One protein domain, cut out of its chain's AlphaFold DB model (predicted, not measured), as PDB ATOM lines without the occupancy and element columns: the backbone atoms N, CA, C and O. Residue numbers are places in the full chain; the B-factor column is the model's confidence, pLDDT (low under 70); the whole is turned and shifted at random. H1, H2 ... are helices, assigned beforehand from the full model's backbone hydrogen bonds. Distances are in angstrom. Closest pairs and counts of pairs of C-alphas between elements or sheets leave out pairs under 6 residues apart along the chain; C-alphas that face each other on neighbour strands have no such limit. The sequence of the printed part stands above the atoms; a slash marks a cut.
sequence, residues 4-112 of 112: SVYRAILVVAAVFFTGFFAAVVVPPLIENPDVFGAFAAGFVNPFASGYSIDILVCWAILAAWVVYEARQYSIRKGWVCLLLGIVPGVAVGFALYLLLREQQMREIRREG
ATOM      1  N   SER A   4     146.928 166.947 196.538       94.25
ATOM      2  CA  SER A   4     147.196 167.957 197.563       94.25
ATOM      3  C   SER A   4     148.540 167.729 198.255       94.25
ATOM      4  O   SER A   4     149.262 168.686 198.509       94.25
ATOM      5  N   VAL A   5     148.906 166.467 198.514       96.69
ATOM      6  CA  VAL A   5     150.201 166.126 199.124       96.69
ATOM      7  C   VAL A   5     151.344 166.391 198.145       96.69
ATOM      8  O   VAL A   5     152.342 166.986 198.536       96.69
ATOM      9  N   TYR A   6     151.183 166.029 196.868       95.75
ATOM     10  CA  TYR A   6     152.157 166.353 195.820       95.75
ATOM     11  C   TYR A   6     152.441 167.860 195.754       95.75
ATOM     12  O   TYR A   6     153.590 168.285 195.865       95.75
ATOM     13  N   ARG A   7     151.384 168.673 195.644       96.25
ATOM     14  CA  ARG A   7     151.494 170.135 195.585       96.25
ATOM     15  C   ARG A   7     152.111 170.710 196.853       96.25
ATOM     16  O   ARG A   7     152.965 171.587 196.759       96.25
ATOM     17  N   ALA A   8     151.712 170.208 198.022       97.12
ATOM     18  CA  ALA A   8     152.274 170.641 199.296       97.12
ATOM     19  C   ALA A   8     153.785 170.385 199.357       97.12
ATOM     20  O   ALA A   8     154.524 171.284 199.738       97.12
ATOM     21  N   ILE A   9     154.256 169.213 198.917       97.81
ATOM     22  CA  ILE A   9     155.692 168.898 198.868       97.81
ATOM     23  C   ILE A   9     156.435 169.889 197.968       97.81
ATOM     24  O   ILE A   9     157.461 170.423 198.382       97.81
ATOM     25  N   LEU A  10     155.911 170.176 196.772       97.62
ATOM     26  CA  LEU A  10     156.540 171.129 195.852       97.62
ATOM     27  C   LEU A  10     156.616 172.543 196.439       97.62
ATOM     28  O   LEU A  10     157.664 173.180 196.376       97.62
ATOM     29  N   VAL A  11     155.520 173.024 197.033       97.62
ATOM     30  CA  VAL A  11     155.469 174.356 197.652       97.62
ATOM     31  C   VAL A  11     156.412 174.431 198.849       97.62
ATOM     32  O   VAL A  11     157.184 175.380 198.948       97.62
ATOM     33  N   VAL A  12     156.401 173.428 199.729       98.06
ATOM     34  CA  VAL A  12     157.289 173.380 200.899       98.06
ATOM     35  C   VAL A  12     158.749 173.350 200.463       98.06
ATOM     36  O   VAL A  12     159.539 174.122 200.994       98.06
ATOM     37  N   ALA A  13     159.109 172.533 199.470       96.94
ATOM     38  CA  ALA A  13     160.469 172.485 198.940       96.94
ATOM     39  C   ALA A  13     160.901 173.838 198.350       96.94
ATOM     40  O   ALA A  13     162.004 174.309 198.632       96.94
ATOM     41  N   ALA A  14     160.025 174.493 197.581       97.00
ATOM     42  CA  ALA A  14     160.315 175.792 196.986       97.00
ATOM     43  C   ALA A  14     160.489 176.892 198.048       97.00
ATOM     44  O   ALA A  14     161.449 177.662 197.991       97.00
ATOM     45  N   VAL A  15     159.595 176.948 199.039       98.00
ATOM     46  CA  VAL A  15     159.664 177.920 200.141       98.00
ATOM     47  C   VAL A  15     160.899 177.672 201.000       98.00
ATOM     48  O   VAL A  15     161.632 178.616 201.291       98.00
ATOM     49  N   PHE A  16     161.168 176.415 201.358       97.94
ATOM     50  CA  PHE A  16     162.346 176.030 202.128       97.94
ATOM     51  C   PHE A  16     163.636 176.462 201.426       97.94
ATOM     52  O   PHE A  16     164.452 177.158 202.026       97.94
ATOM     53  N   PHE A  17     163.804 176.108 200.148       96.50
ATOM     54  CA  PHE A  17     165.027 176.436 199.419       96.50
ATOM     55  C   PHE A  17     165.175 177.944 199.187       96.50
ATOM     56  O   PHE A  17     166.273 178.477 199.315       96.50
ATOM     57  N   THR A  18     164.076 178.657 198.917       97.31
ATOM     58  CA  THR A  18     164.095 180.127 198.812       97.31
ATOM     59  C   THR A  18     164.510 180.771 200.134       97.31
ATOM     60  O   THR A  18     165.343 181.676 200.138       97.31
ATOM     61  N   GLY A  19     163.975 180.289 201.260       98.00
ATOM     62  CA  GLY A  19     164.351 180.758 202.592       98.00
ATOM     63  C   GLY A  19     165.819 180.478 202.915       98.00
ATOM     64  O   GLY A  19     166.519 181.369 203.388       98.00
ATOM     65  N   PHE A  20     166.311 179.280 202.592       97.44
ATOM     66  CA  PHE A  20     167.723 178.927 202.731       97.44
ATOM     67  C   PHE A  20     168.621 179.837 201.880       97.44
ATOM     68  O   PHE A  20     169.581 180.403 202.394       97.44
ATOM     69  N   PHE A  21     168.282 180.041 200.603       95.69
ATOM     70  CA  PHE A  21     169.013 180.940 199.707       95.69
ATOM     71  C   PHE A  21     169.068 182.368 200.269       95.69
ATOM     72  O   PHE A  21     170.140 182.966 200.349       95.69
ATOM     73  N   ALA A  22     167.931 182.898 200.725       96.94
ATOM     74  CA  ALA A  22     167.846 184.232 201.314       96.94
ATOM     75  C   ALA A  22     168.629 184.369 202.629       96.94
ATOM     76  O   ALA A  22     169.167 185.434 202.904       96.94
ATOM     77  N   ALA A  23     168.708 183.314 203.442       97.62
ATOM     78  CA  ALA A  23     169.417 183.350 204.719       97.62
ATOM     79  C   ALA A  23     170.929 183.107 204.588       97.62
ATOM     80  O   ALA A  23     171.691 183.603 205.411       97.62
ATOM     81  N   VAL A  24     171.366 182.334 203.588       95.81
ATOM     82  CA  VAL A  24     172.753 181.847 203.490       95.81
ATOM     83  C   VAL A  24     173.518 182.483 202.330       95.81
ATOM     84  O   VAL A  24     174.693 182.799 202.481       95.81
ATOM     85  N   VAL A  25     172.873 182.690 201.180       93.81
ATOM     86  CA  VAL A  25     173.535 183.192 199.962       93.81
ATOM     87  C   VAL A  25     173.442 184.713 199.862       93.81
ATOM     88  O   VAL A  25     174.404 185.368 199.476       93.81
ATOM     89  N   VAL A  26     172.295 185.295 200.223       94.88
ATOM     90  CA  VAL A  26     172.069 186.742 200.074       94.88
ATOM     91  C   VAL A  26     172.950 187.599 200.998       94.88
ATOM     92  O   VAL A  26     173.505 188.568 200.484       94.88
ATOM     93  N   PRO A  27     173.155 187.290 202.299       96.25
ATOM     94  CA  PRO A  27     173.986 188.132 203.164       96.25
ATOM     95  C   PRO A  27     175.423 188.344 202.654       96.25
ATOM     96  O   PRO A  27     175.798 189.503 202.477       96.25
ATOM     97  N   PRO A  28     176.208 187.296 202.315       94.00
ATOM     98  CA  PRO A  28     177.560 187.508 201.799       94.00
ATOM     99  C   PRO A  28     177.572 188.222 200.438       94.00
ATOM    100  O   PRO A  28     178.521 188.946 200.149       94.00
ATOM    101  N   LEU A  29     176.519 188.077 199.623       91.31
ATOM    102  CA  LEU A  29     176.401 188.779 198.341       91.31
ATOM    103  C   LEU A  29     176.079 190.276 198.506       91.31
ATOM    104  O   LEU A  29     176.463 191.082 197.664       91.31
ATOM    105  N   ILE A  30     175.381 190.662 199.579       94.75
ATOM    106  CA  ILE A  30     175.170 192.075 199.932       94.75
ATOM    107  C   ILE A  30     176.472 192.691 200.454       94.75
ATOM    108  O   ILE A  30     176.790 193.824 200.099       94.75
ATOM    109  N   GLU A  31     177.221 191.957 201.281       95.19
ATOM    110  CA  GLU A  31     178.498 192.423 201.837       95.19
ATOM    111  C   GLU A  31     179.577 192.580 200.762       95.19
ATOM    112  O   GLU A  31     180.299 193.576 200.750       95.19
ATOM    113  N   ASN A  32     179.674 191.618 199.840       93.06
ATOM    114  CA  ASN A  32     180.574 191.660 198.695       93.06
ATOM    115  C   ASN A  32     179.810 191.239 197.431       93.06
ATOM    116  O   ASN A  32     179.637 190.040 197.198       93.06
ATOM    117  N   PRO A  33     179.382 192.194 196.581       91.62
ATOM    118  CA  PRO A  33     178.563 191.927 195.395       91.62
ATOM    119  C   PRO A  33     179.374 191.344 194.225       91.62
ATOM    120  O   PRO A  33     179.210 191.737 193.070       91.62
ATOM    121  N   ASP A  34     180.256 190.389 194.515       93.50
ATOM    122  CA  ASP A  34     181.027 189.648 193.526       93.50
ATOM    123  C   ASP A  34     180.284 188.370 193.114       93.50
ATOM    124  O   ASP A  34     180.519 187.270 193.617       93.50
ATOM    125  N   VAL A  35     179.354 188.527 192.170       90.69
ATOM    126  CA  VAL A  35     178.561 187.415 191.621       90.69
ATOM    127  C   VAL A  35     179.453 186.385 190.919       90.69
ATOM    128  O   VAL A  35     179.189 185.185 191.000       90.69
ATOM    129  N   PHE A  36     180.514 186.826 190.237       92.75
ATOM    130  CA  PHE A  36     181.419 185.924 189.523       92.75
ATOM    131  C   PHE A  36     182.282 185.122 190.495       92.75
ATOM    132  O   PHE A  36     182.434 183.915 190.308       92.75
ATOM    133  N   GLY A  37     182.784 185.756 191.556       92.81
ATOM    134  CA  GLY A  37     183.467 185.077 192.654       92.81
ATOM    135  C   GLY A  37     182.557 184.085 193.375       92.81
ATOM    136  O   GLY A  37     182.956 182.941 193.595       92.81
ATOM    137  N   ALA A  38     181.306 184.461 193.659       91.44
ATOM    138  CA  ALA A  38     180.315 183.563 194.256       91.44
ATOM    139  C   ALA A  38     180.011 182.349 193.361       91.44
ATOM    140  O   ALA A  38     179.899 181.226 193.850       91.44
ATOM    141  N   PHE A  39     179.931 182.544 192.041       92.75
ATOM    142  CA  PHE A  39     179.796 181.444 191.086       92.75
ATOM    143  C   PHE A  39     181.048 180.554 191.056       92.75
ATOM    144  O   PHE A  39     180.943 179.329 191.135       92.75
ATOM    145  N   ALA A  40     182.240 181.152 190.993       94.44
ATOM    146  CA  ALA A  40     183.510 180.427 190.993       94.44
ATOM    147  C   ALA A  40     183.731 179.630 192.292       94.44
ATOM    148  O   ALA A  40     184.341 178.559 192.258       94.44
ATOM    149  N   ALA A  41     183.173 180.090 193.419       93.88
ATOM    150  CA  ALA A  41     183.187 179.374 194.692       93.88
ATOM    151  C   ALA A  41     182.529 177.983 194.601       93.88
ATOM    152  O   ALA A  41     182.915 177.068 195.328       93.88
ATOM    153  N   GLY A  42     181.605 177.779 193.657       93.56
ATOM    154  CA  GLY A  42     181.024 176.469 193.355       93.56
ATOM    155  C   GLY A  42     182.011 175.457 192.760       93.56
ATOM    156  O   GLY A  42     181.682 174.276 192.682       93.56
ATOM    157  N   PHE A  43     183.217 175.875 192.360       97.00
ATOM    158  CA  PHE A  43     184.191 175.042 191.641       97.00
ATOM    159  C   PHE A  43     185.554 174.924 192.340       97.00
ATOM    160  O   PHE A  43     186.537 174.491 191.742       97.00
ATOM    161  N   VAL A  44     185.639 175.298 193.619       97.00
ATOM    162  CA  VAL A  44     186.915 175.365 194.362       97.00
ATOM    163  C   VAL A  44     187.496 174.003 194.743       97.00
ATOM    164  O   VAL A  44     188.660 173.913 195.124       97.00
ATOM    165  N   ASN A  45     186.704 172.932 194.679       97.31
ATOM    166  CA  ASN A  45     187.155 171.568 194.952       97.31
ATOM    167  C   ASN A  45     186.298 170.539 194.189       97.31
ATOM    168  O   ASN A  45     185.183 170.871 193.789       97.31
ATOM    169  N   PRO A  46     186.758 169.282 194.021       97.44
ATOM    170  CA  PRO A  46     186.039 168.281 193.229       97.44
ATOM    171  C   PRO A  46     184.606 167.981 193.693       97.44
ATOM    172  O   PRO A  46     183.740 167.754 192.852       97.44
ATOM    173  N   PHE A  47     184.332 168.003 195.002       97.06
ATOM    174  CA  PHE A  47     182.984 167.753 195.528       97.06
ATOM    175  C   PHE A  47     182.041 168.916 195.216       97.06
ATOM    176  O   PHE A  47     180.942 168.696 194.714       97.06
ATOM    177  N   ALA A  48     182.492 170.153 195.453       96.06
ATOM    178  CA  ALA A  48     181.745 171.356 195.098       96.06
ATOM    179  C   ALA A  48     181.483 171.417 193.587       96.06
ATOM    180  O   ALA A  48     180.342 171.602 193.171       96.06
ATOM    181  N   SER A  49     182.507 171.151 192.767       97.19
ATOM    182  CA  SER A  49     182.378 171.101 191.308       97.19
ATOM    183  C   SER A  49     181.369 170.048 190.857       97.19
ATOM    184  O   SER A  49     180.589 170.310 189.947       97.19
ATOM    185  N   GLY A  50     181.352 168.876 191.502       97.75
ATOM    186  CA  GLY A  50     180.366 167.828 191.243       97.75
ATOM    187  C   GLY A  50     178.931 168.315 191.454       97.75
ATOM    188  O   GLY A  50     178.118 168.207 190.539       97.75
ATOM    189  N   TYR A  51     178.639 168.920 192.611       96.06
ATOM    190  CA  TYR A  51     177.319 169.500 192.888       96.06
ATOM    191  C   TYR A  51     176.966 170.649 191.934       96.06
ATOM    192  O   TYR A  51     175.840 170.723 191.448       96.06
ATOM    193  N   SER A  52     177.918 171.530 191.623       96.12
ATOM    194  CA  SER A  52     177.690 172.660 190.718       96.12
ATOM    195  C   SER A  52     177.366 172.199 189.296       96.12
ATOM    196  O   SER A  52     176.412 172.690 188.695       96.12
ATOM    197  N   ILE A  53     178.113 171.227 188.763       97.50
ATOM    198  CA  ILE A  53     177.831 170.649 187.444       97.50
ATOM    199  C   ILE A  53     176.487 169.921 187.438       97.50
ATOM    200  O   ILE A  53     175.723 170.115 186.495       97.50
ATOM    201  N   ASP A  54     176.165 169.141 188.473       97.12
ATOM    202  CA  ASP A  54     174.869 168.462 188.585       97.12
ATOM    203  C   ASP A  54     173.702 169.458 188.500       97.12
ATOM    204  O   ASP A  54     172.800 169.306 187.674       97.12
ATOM    205  N   ILE A  55     173.773 170.557 189.259       95.69
ATOM    206  CA  ILE A  55     172.756 171.616 189.252       95.69
ATOM    207  C   ILE A  55     172.657 172.292 187.875       95.69
ATOM    208  O   ILE A  55     171.550 172.495 187.371       95.69
ATOM    209  N   LEU A  56     173.786 172.621 187.235       96.81
ATOM    210  CA  LEU A  56     173.798 173.249 185.907       96.81
ATOM    211  C   LEU A  56     173.211 172.332 184.827       96.81
ATOM    212  O   LEU A  56     172.426 172.781 183.989       96.81
ATOM    213  N   VAL A  57     173.555 171.044 184.859       98.06
ATOM    214  CA  VAL A  57     173.015 170.045 183.930       98.06
ATOM    215  C   VAL A  57     171.522 169.832 184.183       98.06
ATOM    216  O   VAL A  57     170.744 169.836 183.228       98.06
ATOM    217  N   CYS A  58     171.085 169.746 185.442       97.50
ATOM    218  CA  CYS A  58     169.668 169.684 185.804       97.50
ATOM    219  C   CYS A  58     168.887 170.893 185.275       97.50
ATOM    220  O   CYS A  58     167.799 170.732 184.717       97.50
ATOM    221  N   TRP A  59     169.445 172.101 185.394       97.50
ATOM    222  CA  TRP A  59     168.832 173.306 184.840       97.50
ATOM    223  C   TRP A  59     168.733 173.260 183.313       97.50
ATOM    224  O   TRP A  59     167.687 173.592 182.758       97.50
ATOM    225  N   ALA A  60     169.785 172.814 182.622       97.75
ATOM    226  CA  ALA A  60     169.784 172.703 181.165       97.75
ATOM    227  C   ALA A  60     168.741 171.686 180.669       97.75
ATOM    228  O   ALA A  60     168.012 171.952 179.710       97.75
ATOM    229  N   ILE A  61     168.621 170.544 181.352       98.00
ATOM    230  CA  ILE A  61     167.594 169.532 181.074       98.00
ATOM    231  C   ILE A  61     166.195 170.108 181.319       98.00
ATOM    232  O   ILE A  61     165.311 169.941 180.477       98.00
ATOM    233  N   LEU A  62     165.994 170.838 182.423       96.75
ATOM    234  CA  LEU A  62     164.740 171.541 182.693       96.75
ATOM    235  C   LEU A  62     164.413 172.537 181.573       96.75
ATOM    236  O   LEU A  62     163.296 172.530 181.068       96.75
ATOM    237  N   ALA A  63     165.374 173.352 181.139       96.75
ATOM    238  CA  ALA A  63     165.190 174.300 180.042       96.75
ATOM    239  C   ALA A  63     164.769 173.604 178.743       96.75
ATOM    240  O   ALA A  63     163.795 174.023 178.111       96.75
ATOM    241  N   ALA A  64     165.440 172.509 178.376       97.25
ATOM    242  CA  ALA A  64     165.060 171.702 177.223       97.25
ATOM    243  C   ALA A  64     163.626 171.159 177.356       97.25
ATOM    244  O   ALA A  64     162.852 171.226 176.398       97.25
ATOM    245  N   TRP A  65     163.245 170.686 178.547       96.25
ATOM    246  CA  TRP A  65     161.901 170.177 178.811       96.25
ATOM    247  C   TRP A  65     160.825 171.264 178.696       96.25
ATOM    248  O   TRP A  65     159.839 171.069 177.987       96.25
ATOM    249  N   VAL A  66     161.047 172.435 179.302       95.50
ATOM    250  CA  VAL A  66     160.140 173.590 179.201       95.50
ATOM    251  C   VAL A  66     159.937 174.000 177.743       95.50
ATOM    252  O   VAL A  66     158.807 174.234 177.315       95.50
ATOM    253  N   VAL A  67     161.016 174.070 176.957       94.88
ATOM    254  CA  VAL A  67     160.946 174.436 175.534       94.88
ATOM    255  C   VAL A  67     160.189 173.384 174.727       94.88
ATOM    256  O   VAL A  67     159.377 173.735 173.868       94.88
ATOM    257  N   TYR A  68     160.430 172.100 174.997       95.12
ATOM    258  CA  TYR A  68     159.713 171.009 174.350       95.12
ATOM    259  C   TYR A  68     158.207 171.076 174.642       95.12
ATOM    260  O   TYR A  68     157.401 171.065 173.712       95.12
ATOM    261  N   GLU A  69     157.811 171.220 175.907       93.50
ATOM    262  CA  GLU A  69     156.395 171.259 176.286       93.50
ATOM    263  C   GLU A  69     155.680 172.533 175.839       93.50
ATOM    264  O   GLU A  69     154.514 172.470 175.451       93.50
ATOM    265  N   ALA A  70     156.372 173.673 175.811       91.69
ATOM    266  CA  ALA A  70     155.829 174.894 175.228       91.69
ATOM    267  C   ALA A  70     155.448 174.695 173.751       91.69
ATOM    268  O   ALA A  70     154.454 175.255 173.296       91.69
ATOM    269  N   ARG A  71     156.204 173.875 173.005       91.19
ATOM    270  CA  ARG A  71     155.924 173.570 171.593       91.19
ATOM    271  C   ARG A  71     154.860 172.491 171.407       91.19
ATOM    272  O   ARG A  71     154.039 172.622 170.510       91.19
ATOM    273  N   GLN A  72     154.884 171.432 172.215       91.69
ATOM    274  CA  GLN A  72     153.978 170.287 172.047       91.69
ATOM    275  C   GLN A  72     152.600 170.506 172.672       91.69
ATOM    276  O   GLN A  72     151.592 170.097 172.107       91.69
ATOM    277  N   TYR A  73     152.551 171.158 173.833       89.25
ATOM    278  CA  TYR A  73     151.337 171.293 174.643       89.25
ATOM    279  C   TYR A  73     150.921 172.753 174.843       89.25
ATOM    280  O   TYR A  73     150.025 173.035 175.631       89.25
ATOM    281  N   SER A  74     151.565 173.697 174.144       88.19
ATOM    282  CA  SER A  74     151.295 175.138 174.259       88.19
ATOM    283  C   SER A  74     151.358 175.672 175.698       88.19
ATOM    284  O   SER A  74     150.661 176.635 176.030       88.19
ATOM    285  N   ILE A  75     152.198 175.069 176.555       89.12
ATOM    286  CA  ILE A  75     152.355 175.501 177.950       89.12
ATOM    287  C   ILE A  75     152.896 176.932 177.989       89.12
ATOM    288  O   ILE A  75     153.985 177.237 177.498       89.12
ATOM    289  N   ARG A  76     152.128 177.836 178.600       86.94
ATOM    290  CA  ARG A  76     152.431 179.267 178.687       86.94
ATOM    291  C   ARG A  76     153.191 179.583 179.970       86.94
ATOM    292  O   ARG A  76     152.962 178.962 181.002       86.94
ATOM    293  N   LYS A  77     154.035 180.621 179.927       91.38
ATOM    294  CA  LYS A  77     154.788 181.182 181.075       91.38
ATOM    295  C   LYS A  77     155.850 180.264 181.708       91.38
ATOM    296  O   LYS A  77     156.468 180.670 182.686       91.38
ATOM    297  N   GLY A  78     156.147 179.099 181.123       88.44
ATOM    298  CA  GLY A  78     157.199 178.200 181.624       88.44
ATOM    299  C   GLY A  78     158.599 178.833 181.683       88.44
ATOM    300  O   GLY A  78     159.401 178.478 182.538       88.44
ATOM    301  N   TRP A  79     158.882 179.835 180.844       91.38
ATOM    302  CA  TRP A  79     160.152 180.574 180.863       91.38
ATOM    303  C   TRP A  79     160.412 181.321 182.184       91.38
ATOM    304  O   TRP A  79     161.566 181.473 182.575       91.38
ATOM    305  N   VAL A  80     159.363 181.739 182.907       92.69
ATOM    306  CA  VAL A  80     159.510 182.381 184.229       92.69
ATOM    307  C   VAL A  80     160.109 181.391 185.227       92.69
ATOM    308  O   VAL A  80     160.963 181.752 186.033       92.69
ATOM    309  N   CYS A  81     159.728 180.117 185.128       94.62
ATOM    310  CA  CYS A  81     160.288 179.051 185.948       94.62
ATOM    311  C   CYS A  81     161.774 178.803 185.643       94.62
ATOM    312  O   CYS A  81     162.511 178.418 186.543       94.62
ATOM    313  N   LEU A  82     162.240 179.073 184.416       94.31
ATOM    314  CA  LEU A  82     163.666 178.989 184.078       94.31
ATOM    315  C   LEU A  82     164.475 180.107 184.730       94.31
ATOM    316  O   LEU A  82     165.559 179.834 185.240       94.31
ATOM    317  N   LEU A  83     163.930 181.329 184.775       93.56
ATOM    318  CA  LEU A  83     164.547 182.444 185.499       93.56
ATOM    319  C   LEU A  83     164.626 182.155 186.999       93.56
ATOM    320  O   LEU A  83     165.690 182.297 187.597       93.56
ATOM    321  N   LEU A  84     163.531 181.660 187.583       92.62
ATOM    322  CA  LEU A  84     163.501 181.245 188.990       92.62
ATOM    323  C   LEU A  84     164.407 180.033 189.271       92.62
ATOM    324  O   LEU A  84     164.870 179.845 190.394       92.62
ATOM    325  N   GLY A  85     164.687 179.237 188.236       90.81
ATOM    326  CA  GLY A  85     165.663 178.154 188.252       90.81
ATOM    327  C   GLY A  85     167.120 178.624 188.286       90.81
ATOM    328  O   GLY A  85     167.975 177.847 188.695       90.81
ATOM    329  N   ILE A  86     167.408 179.871 187.896       90.44
ATOM    330  CA  ILE A  86     168.740 180.478 188.038       90.44
ATOM    331  C   ILE A  86     168.862 181.120 189.425       90.44
ATOM    332  O   ILE A  86     169.820 180.850 190.142       90.44
ATOM    333  N   VAL A  87     167.873 181.927 189.828       90.62
ATOM    334  CA  VAL A  87     167.793 182.539 191.165       90.62
ATOM    335  C   VAL A  87     166.342 182.481 191.650       90.62
ATOM    336  O   VAL A  87     165.470 183.015 190.967       90.62
ATOM    337  N   PRO A  88     166.043 181.889 192.820       90.88
ATOM    338  CA  PRO A  88     166.973 181.397 193.844       90.88
ATOM    339  C   PRO A  88     167.649 180.057 193.508       90.88
ATOM    340  O   PRO A  88     168.652 179.725 194.129       90.88
ATOM    341  N   GLY A  89     167.140 179.286 192.541       94.06
ATOM    342  CA  GLY A  89     167.817 178.083 192.052       94.06
ATOM    343  C   GLY A  89     166.884 177.010 191.496       94.06
ATOM    344  O   GLY A  89     165.656 177.089 191.597       94.06
ATOM    345  N   VAL A  90     167.487 175.971 190.912       95.62
ATOM    346  CA  VAL A  90     166.807 174.979 190.058       95.62
ATOM    347  C   VAL A  90     165.658 174.277 190.767       95.62
ATOM    348  O   VAL A  90     164.617 174.064 190.155       95.62
ATOM    349  N   ALA A  91     165.797 173.978 192.061       95.56
ATOM    350  CA  ALA A  91     164.743 173.348 192.856       95.56
ATOM    351  C   ALA A  91     163.437 174.166 192.853       95.56
ATOM    352  O   ALA A  91     162.351 173.606 192.699       95.56
ATOM    353  N   VAL A  92     163.542 175.493 192.965       96.62
ATOM    354  CA  VAL A  92     162.390 176.406 192.972       96.62
ATOM    355  C   VAL A  92     161.806 176.527 191.573       96.62
ATOM    356  O   VAL A  92     160.602 176.349 191.397       96.62
ATOM    357  N   GLY A  93     162.655 176.756 190.566       95.75
ATOM    358  CA  GLY A  93     162.224 176.797 189.170       95.75
ATOM    359  C   GLY A  93     161.487 175.523 188.752       95.75
ATOM    360  O   GLY A  93     160.394 175.588 188.191       95.75
ATOM    361  N   PHE A  94     162.035 174.360 189.101       96.94
ATOM    362  CA  PHE A  94     161.450 173.065 188.777       96.94
ATOM    363  C   PHE A  94     160.117 172.828 189.493       96.94
ATOM    364  O   PHE A  94     159.132 172.478 188.844       96.94
ATOM    365  N   ALA A  95     160.047 173.075 190.805       96.75
ATOM    366  CA  ALA A  95     158.813 172.918 191.574       96.75
ATOM    367  C   ALA A  95     157.683 173.811 191.039       96.75
ATOM    368  O   ALA A  95     156.553 173.353 190.856       96.75
ATOM    369  N   LEU A  96     157.989 175.072 190.725       96.12
ATOM    370  CA  LEU A  96     157.014 176.003 190.157       96.12
ATOM    371  C   LEU A  96     156.586 175.598 188.747       96.12
ATOM    372  O   LEU A  96     155.405 175.715 188.419       96.12
ATOM    373  N   TYR A  97     157.512 175.087 187.931       96.75
ATOM    374  CA  TYR A  97     157.177 174.592 186.599       96.75
ATOM    375  C   TYR A  97     156.192 173.424 186.667       96.75
ATOM    376  O   TYR A  97     155.193 173.418 185.951       96.75
ATOM    377  N   LEU A  98     156.423 172.473 187.575       96.12
ATOM    378  CA  LEU A  98     155.532 171.333 187.778       96.12
ATOM    379  C   LEU A  98     154.115 171.763 188.187       96.12
ATOM    380  O   LEU A  98     153.141 171.253 187.631       96.12
ATOM    381  N   LEU A  99     153.991 172.735 189.098       95.81
ATOM    382  CA  LEU A  99     152.697 173.285 189.518       95.81
ATOM    383  C   LEU A  99     151.970 174.001 188.368       95.81
ATOM    384  O   LEU A  99     150.780 173.770 188.148       95.81
ATOM    385  N   LEU A 100     152.687 174.841 187.615       95.00
ATOM    386  CA  LEU A 100     152.153 175.573 186.463       95.00
ATOM    387  C   LEU A 100     151.661 174.614 185.374       95.00
ATOM    388  O   LEU A 100     150.549 174.749 184.859       95.00
ATOM    389  N   ARG A 101     152.496 173.628 185.045       94.25
ATOM    390  CA  ARG A 101     152.209 172.587 184.064       94.25
ATOM    391  C   ARG A 101     150.972 171.787 184.456       94.25
ATOM    392  O   ARG A 101     150.124 171.527 183.607       94.25
ATOM    393  N   GLU A 102     150.852 171.398 185.725       93.38
ATOM    394  CA  GLU A 102     149.698 170.631 186.203       93.38
ATOM    395  C   GLU A 102     148.381 171.385 185.976       93.38
ATOM    396  O   GLU A 102     147.401 170.788 185.526       93.38
ATOM    397  N   GLN A 103     148.351 172.688 186.260       90.25
ATOM    398  CA  GLN A 103     147.157 173.511 186.071       90.25
ATOM    399  C   GLN A 103     146.746 173.585 184.596       90.25
ATOM    400  O   GLN A 103     145.604 173.273 184.266       90.25
ATOM    401  N   GLN A 104     147.686 173.901 183.704       92.00
ATOM    402  CA  GLN A 104     147.380 174.076 182.280       92.00
ATOM    403  C   GLN A 104     147.014 172.758 181.591       92.00
ATOM    404  O   GLN A 104     146.084 172.709 180.794       92.00
ATOM    405  N   MET A 105     147.672 171.650 181.945       89.69
ATOM    406  CA  MET A 105     147.321 170.339 181.389       89.69
ATOM    407  C   MET A 105     145.916 169.878 181.806       89.69
ATOM    408  O   MET A 105     145.259 169.156 181.055       89.69
ATOM    409  N   ARG A 106     145.437 170.285 182.991       89.50
ATOM    410  CA  ARG A 106     144.055 170.022 183.420       89.50
ATOM    411  C   ARG A 106     143.042 170.833 182.629       89.50
ATOM    412  O   ARG A 106     141.976 170.301 182.339       89.50
ATOM    413  N   GLU A 107     143.359 172.081 182.307       86.69
ATOM    414  CA  GLU A 107     142.518 172.937 181.464       86.69
ATOM    415  C   GLU A 107     142.418 172.355 180.052       86.69
ATOM    416  O   GLU A 107     141.317 172.052 179.606       86.69
ATOM    417  N   ILE A 108     143.556 172.024 179.429       85.25
ATOM    418  CA  ILE A 108     143.604 171.400 178.095       85.25
ATOM    419  C   ILE A 108     142.780 170.104 178.048       85.25
ATOM    420  O   ILE A 108     142.025 169.882 177.109       85.25
ATOM    421  N   ARG A 109     142.884 169.244 179.072       86.00
ATOM    422  CA  ARG A 109     142.101 167.996 179.140       86.00
ATOM    423  C   ARG A 109     140.597 168.232 179.328       86.00
ATOM    424  O   ARG A 109     139.816 167.358 178.987       86.00
ATOM    425  N   ARG A 110     140.184 169.341 179.943       82.06
ATOM    426  CA  ARG A 110     138.757 169.663 180.127       82.06
ATOM    427  C   ARG A 110     138.123 170.239 178.863       82.06
ATOM    428  O   ARG A 110     136.907 170.168 178.738       82.06
ATOM    429  N   GLU A 111     138.929 170.830 177.985       75.94
ATOM    430  CA  GLU A 111     138.484 171.482 176.749       75.94
ATOM    431  C   GLU A 111     138.464 170.552 175.523       75.94
ATOM    432  O   GLU A 111     137.824 170.896 174.530       75.94
ATOM    433  N   GLY A 112     139.148 169.401 175.577       63.19
ATOM    434  CA  GLY A 112     139.171 168.379 174.519       63.19
ATOM    435  C   GLY A 112     138.297 167.174 174.829       63.19
ATOM    436  O   GLY A 112     137.670 166.666 173.876       63.19
TER     437      GLY A 112
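What this domain is: This is residues 4 to 112 of the 112 residues of an uncharacterized protein of Tamilnaduibacter salinus (UniProt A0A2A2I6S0). Three long helices, H1, H4 and H6, run roughly lengthwise in a rod, with the first part of H6 between H1 on one side and H4 on the other. The short H5 folds back between H4 and H6 and packs on both, while the short H2 and H3 lead across one end of the rod from H1 to H4. The end of H6 reaches toward the other end of the long axis, and the turn at residues 30 to 36 sticks out. The printed part has 109 residues with six named helices, H1 to H6 in order, and no named strand; its class is all helix. It is only just loose, close to compact, with a radius of gyration of the C-alphas of 16.1 A, and it spans 52 by 25 by 23 A.

Where its parts are: Find C-alpha 4 at (147.196, 167.957, 197.563); from there H1, residues 4 to 24, runs 29.7 A. After it come H2, residues 26 to 31, and H3, residues 35 to 43. Look next for C-alpha 46 at (186.039, 168.281, 193.229), where H4 begins; it is the longest helix, residues 46 to 72, 38.5 A. H5 takes residues 78 to 86, and H6, residues 90 to 111, runs 31.5 A to C-alpha 111 at (138.484, 171.482, 176.749).

How they stand to each other: Start at H1, which touches H6 at residues 91 to 99 of H6 alone; the closest C-alphas, of Ala 14 and Val 92, are 4.6 A apart. Their tilt is shallow, 29 degrees, opposite ways. H1 and H2 meet only through their link. H2 and H3 are close but not clearly touching, with the C-alphas of Leu 29 and Val 35 closest at 7.2 A. H3 and H4 touch only at the corner, Phe 43 to Ser 49, C-alphas 4.4 A apart, at a steep tilt of 68 degrees, only just short of about perpendicular. H4 and H5 form a helical hairpin at a shallow tilt of 8 degrees, touching at residues 59 to 70 of H4 alone; the closest C-alphas are those of Val 66 and Gly 78, 6.0 A. H5 and H6 form another, at a shallow tilt of 11 degrees, with the C-alphas of Gly 85 and Gly 93 closest at 3.8 A. H4, with residues 55 to 62 alone, touches residues 90 to 94 of H6 alone; Trp 59 and Val 90 have the closest C-alphas, 5.8 A, and the two helices run the same way at 18 degrees, a shallow tilt. H1 and H4 are apart. In H1, H2, H4, H5 and H6 every O i to N i+4 pair is within hydrogen-bond range; in H3 3 of 5 are.

The domain as a whole: Look for the two C-alphas farthest apart at Glu 31 and Gly 112, 53.6 A. The printed part has no cut, and the five links between helices are tight. The mean pLDDT of the printed part is 93.9, and residue 112, the chain's last residue, is the one printed residue under 70.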